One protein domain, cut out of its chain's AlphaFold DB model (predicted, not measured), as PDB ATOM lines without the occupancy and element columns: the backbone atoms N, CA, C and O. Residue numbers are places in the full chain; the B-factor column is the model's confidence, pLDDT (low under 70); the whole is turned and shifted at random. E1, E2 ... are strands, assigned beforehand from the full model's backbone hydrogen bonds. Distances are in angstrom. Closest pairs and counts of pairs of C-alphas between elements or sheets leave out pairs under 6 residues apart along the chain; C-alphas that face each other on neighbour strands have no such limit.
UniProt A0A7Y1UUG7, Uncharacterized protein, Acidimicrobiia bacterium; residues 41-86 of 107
ATOM      1  N   VAL A  41     192.658 213.599 183.922       86.19
ATOM      2  CA  VAL A  41     191.706 214.452 184.632       86.19
ATOM      3  C   VAL A  41     192.173 214.648 186.069       86.19
ATOM      4  O   VAL A  41     192.683 213.723 186.709       86.19
ATOM      5  N   THR A  42     192.026 215.869 186.578       90.19
ATOM      6  CA  THR A  42     192.275 216.182 187.986       90.19
ATOM      7  C   THR A  42     190.952 216.190 188.725       90.19
ATOM      8  O   THR A  42     190.006 216.857 188.315       90.19
ATOM      9  N   ILE A  43     190.889 215.439 189.819       88.88
ATOM     10  CA  ILE A  43     189.670 215.257 190.600       88.88
ATOM     11  C   ILE A  43     189.920 215.555 192.076       88.88
ATOM     12  O   ILE A  43     191.028 215.375 192.598       88.88
ATOM     13  N   CYS A  44     188.858 215.963 192.759       90.62
ATOM     14  CA  CYS A  44     188.770 215.963 194.208       90.62
ATOM     15  C   CYS A  44     188.245 214.600 194.661       90.62
ATOM     16  O   CYS A  44     187.047 214.327 194.602       90.62
ATOM     17  N   HIS A  45     189.153 213.744 195.125       89.31
ATOM     18  CA  HIS A  45     188.812 212.417 195.619       89.31
ATOM     19  C   HIS A  45     188.395 212.473 197.090       89.31
ATOM     20  O   HIS A  45     189.132 212.980 197.947       89.31
ATOM     21  N   VAL A  46     187.210 211.950 197.387       88.38
ATOM     22  CA  VAL A  46     186.650 211.824 198.729       88.38
ATOM     23  C   VAL A  46     187.554 210.981 199.609       88.38
ATOM     24  O   VAL A  46     187.978 209.879 199.269       88.38
ATOM     25  N   THR A  47     187.733 211.441 200.841       85.88
ATOM     26  CA  THR A  47     188.283 210.623 201.916       85.88
ATOM     27  C   THR A  47     187.288 210.483 203.070       85.88
ATOM     28  O   THR A  47     186.386 211.301 203.279       85.88
ATOM     29  N   ASN A  48     187.495 209.454 203.892       84.94
ATOM     30  CA  ASN A  48     186.764 209.262 205.150       84.94
ATOM     31  C   ASN A  48     187.354 210.080 206.324       84.94
ATOM     32  O   ASN A  48     187.070 209.790 207.488       84.94
ATOM     33  N   SER A  49     188.209 211.074 206.060       86.19
ATOM     34  CA  SER A  49     188.784 211.943 207.092       86.19
ATOM     35  C   SER A  49     187.897 213.157 207.346       86.19
ATOM     36  O   SER A  49     187.705 213.987 206.465       86.19
ATOM     37  N   ALA A  50     187.456 213.336 208.593       82.81
ATOM     38  CA  ALA A  50     186.701 214.526 209.000       82.81
ATOM     39  C   ALA A  50     187.513 215.832 208.903       82.81
ATOM     40  O   ALA A  50     186.934 216.911 208.849       82.81
ATOM     41  N   LYS A  51     188.851 215.748 208.924       86.69
ATOM     42  CA  LYS A  51     189.730 216.925 208.848       86.69
ATOM     43  C   LYS A  51     190.139 217.269 207.418       86.69
ATOM     44  O   LYS A  51     190.319 218.438 207.124       86.69
ATOM     45  N   ASN A  52     190.286 216.252 206.566       86.75
ATOM     46  CA  ASN A  52     190.745 216.386 205.182       86.75
ATOM     47  C   ASN A  52     189.757 215.649 204.266       86.75
ATOM     48  O   ASN A  52     190.060 214.544 203.813       86.75
ATOM     49  N   PRO A  53     188.548 216.189 204.065       86.81
ATOM     50  CA  PRO A  53     187.456 215.474 203.410       86.81
ATOM     51  C   PRO A  53     187.741 215.107 201.951       86.81
ATOM     52  O   PRO A  53     187.170 214.126 201.479       86.81
ATOM     53  N   TYR A  54     188.630 215.841 201.277       90.00
ATOM     54  CA  TYR A  54     189.027 215.618 199.889       90.00
ATOM     55  C   TYR A  54     190.545 215.721 199.712       90.00
ATOM     56  O   TYR A  54     191.220 216.429 200.467       90.00
ATOM     57  N   VAL A  55     191.073 215.030 198.704       90.12
ATOM     58  CA  VAL A  55     192.458 215.149 198.228       90.12
ATOM     59  C   VAL A  55     192.477 215.320 196.712       90.12
ATOM     60  O   VAL A  55     191.701 214.683 196.006       90.12
ATOM     61  N   VAL A  56     193.376 216.169 196.214       91.88
ATOM     62  CA  VAL A  56     193.562 216.372 194.773       91.88
ATOM     63  C   VAL A  56     194.412 215.235 194.220       91.88
ATOM     64  O   VAL A  56     195.527 215.011 194.700       91.88
ATOM     65  N   ILE A  57     193.904 214.541 193.207       90.31
ATOM     66  CA  ILE A  57     194.660 213.539 192.453       90.31
ATOM     67  C   ILE A  57     194.472 213.753 190.954       90.31
ATOM     68  O   ILE A  57     193.452 214.277 190.516       90.31
ATOM     69  N   THR A  58     195.457 213.320 190.174       90.38
ATOM     70  CA  THR A  58     195.377 213.286 188.713       90.38
ATOM     71  C   THR A  58     195.381 211.834 188.274       90.38
ATOM     72  O   THR A  58     196.306 211.088 188.604       90.38
ATOM     73  N   ILE A  59     194.338 211.432 187.560       85.69
ATOM     74  CA  ILE A  59     194.139 210.069 187.067       85.69
ATOM     75  C   ILE A  59     193.966 210.085 185.556       85.69
ATOM     76  O   ILE A  59     193.806 211.141 184.950       85.69
ATOM     77  N   ASP A  60     194.048 208.907 184.951       85.44
ATOM     78  CA  ASP A  60     193.688 208.749 183.548       85.44
ATOM     79  C   ASP A  60     192.178 208.922 183.352       85.44
ATOM     80  O   ASP A  60     191.396 208.500 184.201       85.44
ATOM     81  N   GLU A  61     191.771 209.516 182.238       79.94
ATOM     82  CA  GLU A  61     190.373 209.691 181.846       79.94
ATOM     83  C   GLU A  61     189.653 208.339 181.787       79.94
ATOM     84  O   GLU A  61     188.524 208.231 182.254       79.94
ATOM     85  N   ALA A  62     190.339 207.271 181.361       75.69
ATOM     86  CA  ALA A  62     189.780 205.918 181.355       75.69
ATOM     87  C   ALA A  62     189.497 205.347 182.760       75.69
ATOM     88  O   ALA A  62     188.794 204.349 182.885       75.69
ATOM     89  N   ALA A  63     190.074 205.932 183.815       77.62
ATOM     90  CA  ALA A  63     189.763 205.580 185.201       77.62
ATOM     91  C   ALA A  63     188.604 206.415 185.779       77.62
ATOM     92  O   ALA A  63     188.112 206.089 186.859       77.62
ATOM     93  N   TRP A  64     188.201 207.485 185.086       78.88
ATOM     94  CA  TRP A  64     187.106 208.383 185.453       78.88
ATOM     95  C   TRP A  64     185.813 208.064 184.688       78.88
ATOM     96  O   TRP A  64     184.746 207.973 185.288       78.88
ATOM     97  N   ASP A  65     185.914 207.857 183.373       70.62
ATOM     98  CA  ASP A  65     184.829 207.412 182.499       70.62
ATOM     99  C   ASP A  65     184.626 205.891 182.639       70.62
ATOM    100  O   ASP A  65     185.403 205.079 182.135       70.62
ATOM    101  N   GLY A  66     183.571 205.502 183.358       62.34
ATOM    102  CA  GLY A  66     183.194 204.103 183.568       62.34
ATOM    103  C   GLY A  66     182.480 203.427 182.387       62.34
ATOM    104  O   GLY A  66     182.168 202.234 182.477       62.34
ATOM    105  N   GLU A  67     182.211 204.115 181.275       55.16
ATOM    106  CA  GLU A  67     181.385 203.585 180.186       55.16
ATOM    107  C   GLU A  67     182.239 202.865 179.124       55.16
ATOM    108  O   GLU A  67     182.340 203.277 177.969       55.16
ATOM    109  N   GLY A  68     182.864 201.735 179.484       48.38
ATOM    110  CA  GLY A  68     183.581 200.963 178.456       48.38
ATOM    111  C   GLY A  68     184.130 199.581 178.788       48.38
ATOM    112  O   GLY A  68     184.081 198.707 177.926       48.38
ATOM    113  N   ALA A  69     184.653 199.333 179.989       51.28
ATOM    114  CA  ALA A  69     185.151 197.999 180.386       51.28
ATOM    115  C   ALA A  69     185.517 197.905 181.879       51.28
ATOM    116  O   ALA A  69     186.249 197.001 182.288       51.28
ATOM    117  N   SER A  70     185.101 198.877 182.686       49.12
ATOM    118  CA  SER A  70     185.633 199.094 184.025       49.12
ATOM    119  C   SER A  70     184.551 199.735 184.885       49.12
ATOM    120  O   SER A  70     184.301 200.928 184.843       49.12
ATOM    121  N   ASP A  71     183.854 198.877 185.622       53.41
ATOM    122  CA  ASP A  71     182.652 199.120 186.427       53.41
ATOM    123  C   ASP A  71     182.902 199.920 187.719       53.41
ATOM    124  O   ASP A  71     182.169 199.778 188.703       53.41
ATOM    125  N   HIS A  72     183.927 200.774 187.741       56.84
ATOM    126  CA  HIS A  72     184.241 201.625 188.886       56.84
ATOM    127  C   HIS A  72     183.307 202.837 188.879       56.84
ATOM    128  O   HIS A  72     183.685 203.970 188.608       56.84
ATOM    129  N   THR A  73     182.032 202.574 189.157       60.03
ATOM    130  CA  THR A  73     181.065 203.625 189.455       60.03
ATOM    131  C   THR A  73     181.550 204.408 190.680       60.03
ATOM    132  O   THR A  73     182.154 203.832 191.591       60.03
ATOM    133  N   HIS A  74     181.310 205.719 190.686       64.56
ATOM    134  CA  HIS A  74     181.880 206.667 191.642       64.56
ATOM    135  C   HIS A  74     181.758 206.168 193.091       64.56
ATOM    136  O   HIS A  74     180.693 205.729 193.539       64.56
ATOM    137  N   HIS A  75     182.850 206.256 193.850       66.50
ATOM    138  CA  HIS A  75     182.837 205.896 195.261       66.50
ATOM    139  C   HIS A  75     182.012 206.915 196.054       66.50
ATOM    140  O   HIS A  75     182.415 208.062 196.233       66.50
ATOM    141  N   VAL A  76     180.867 206.477 196.577       75.00
ATOM    142  CA  VAL A  76     180.091 207.274 197.529       75.00
ATOM    143  C   VAL A  76     180.624 207.022 198.940       75.00
ATOM    144  O   VAL A  76     180.696 205.886 199.418       75.00
ATOM    145  N   SER A  77     181.004 208.095 199.622       73.94
ATOM    146  CA  SER A  77     181.345 208.098 201.041       73.94
ATOM    147  C   SER A  77     180.164 207.645 201.901       73.94
ATOM    148  O   SER A  77     178.999 207.777 201.531       73.94
ATOM    149  N   LYS A  78     180.437 207.213 203.135       78.75
ATOM    150  CA  LYS A  78     179.386 206.869 204.113       78.75
ATOM    151  C   LYS A  78     178.467 208.043 204.465       78.75
ATOM    152  O   LYS A  78     177.366 207.817 204.953       78.75
ATOM    153  N   ASP A  79     178.939 209.268 204.260       80.44
ATOM    154  CA  ASP A  79     178.194 210.509 204.476       80.44
ATOM    155  C   ASP A  79     177.546 211.063 203.191       80.44
ATOM    156  O   ASP A  79     176.995 212.158 203.219       80.44
ATOM    157  N   GLY A  80     177.576 210.309 202.085       79.31
ATOM    158  CA  GLY A  80     176.919 210.672 200.824       79.31
ATOM    159  C   GLY A  80     177.749 211.545 199.879       79.31
ATOM    160  O   GLY A  80     177.272 211.867 198.798       79.31
ATOM    161  N   ARG A  81     178.981 211.916 200.247       83.75
ATOM    162  CA  ARG A  81     179.907 212.657 199.370       83.75
ATOM    163  C   ARG A  81     180.454 211.780 198.240       83.75
ATOM    164  O   ARG A  81     180.607 210.575 198.437       83.75
ATOM    165  N   VAL A  82     180.805 212.382 197.105       84.56
ATOM    166  CA  VAL A  82     181.331 211.694 195.908       84.56
ATOM    167  C   VAL A  82     182.554 212.406 195.339       84.56
ATOM    168  O   VAL A  82     182.783 213.580 195.633       84.56
ATOM    169  N   ASP A  83     183.321 211.691 194.521       85.31
ATOM    170  CA  ASP A  83     184.412 212.264 193.731       85.31
ATOM    171  C   ASP A  83     183.862 213.206 192.642       85.31
ATOM    172  O   ASP A  83     182.829 212.905 192.038       85.31
ATOM    173  N   PHE A  84     184.559 214.317 192.371       84.38
ATOM    174  CA  PHE A  84     184.192 215.305 191.341       84.38
ATOM    175  C   PHE A  84     185.424 215.872 190.617       84.38
ATOM    176  O   PHE A  84     186.526 215.872 191.173       84.38
ATOM    177  N   VAL A  85     185.247 216.338 189.375       86.88
ATOM    178  CA  VAL A  85     186.316 216.970 188.579       86.88
ATOM    179  C   VAL A  85     186.635 218.343 189.156       86.88
ATOM    180  O   VAL A  85     185.727 219.102 189.468       86.88
ATOM    181  N   LEU A  86     187.922 218.652 189.311       87.31
ATOM    182  CA  LEU A  86     188.371 219.964 189.765       87.31
ATOM    183  C   LEU A  86     188.547 220.886 188.553       87.31
ATOM    184  O   LEU A  86     189.432 220.630 187.728       87.31
TER     185      LEU A  86
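AT A GLANCE: This is residues 41 to 86 of the 107 residues of an uncharacterized protein of Acidimicrobiia bacterium (UniProt A0A7Y1UUG7). There is little regular structure here: a hairpin of two strands, E1 and E2, and a long stretch without named elements, residues 61 to 86, that loops away from the end of E2 and comes back to pair briefly with E1. The printed part has 46 residues, of which 13 are in the two named strands, in the order E1, E2, antiparallel, with no named helix; the class is all strand. It is only just compact, close to loose, with a radius of gyration of the C-alphas of 11.1 A, and only just flat, spanning 34 by 20 by 11 A.

HOW THE PARTS SIT: E1, residues 41 to 46, and E2, residues 54 to 60, form a hairpin with a short link, at 144 degrees between their directions. C-alphas 42 and 58 face each other at 4.3 A. N 43 and O 57 are within hydrogen-bond range at 2.9 A, as are N 59 and O 41 at 3.0 A. Residues 43 to 44 of E1 also pair, antiparallel, with residues 84 to 85.

IN THESE COORDINATES: E1 begins at C-alpha 41 (191.706, 214.452, 184.632) and is 15.2 A long. E2, 18.3 A long, ends at C-alpha 60 (193.688, 208.749, 183.548).

THE WHOLE: The C-alphas farthest apart, Lys 51 and Gly 68, are separated by 34.9 A. The printed part has no cut. Residues 66 to 75 of the model have pLDDT under 70.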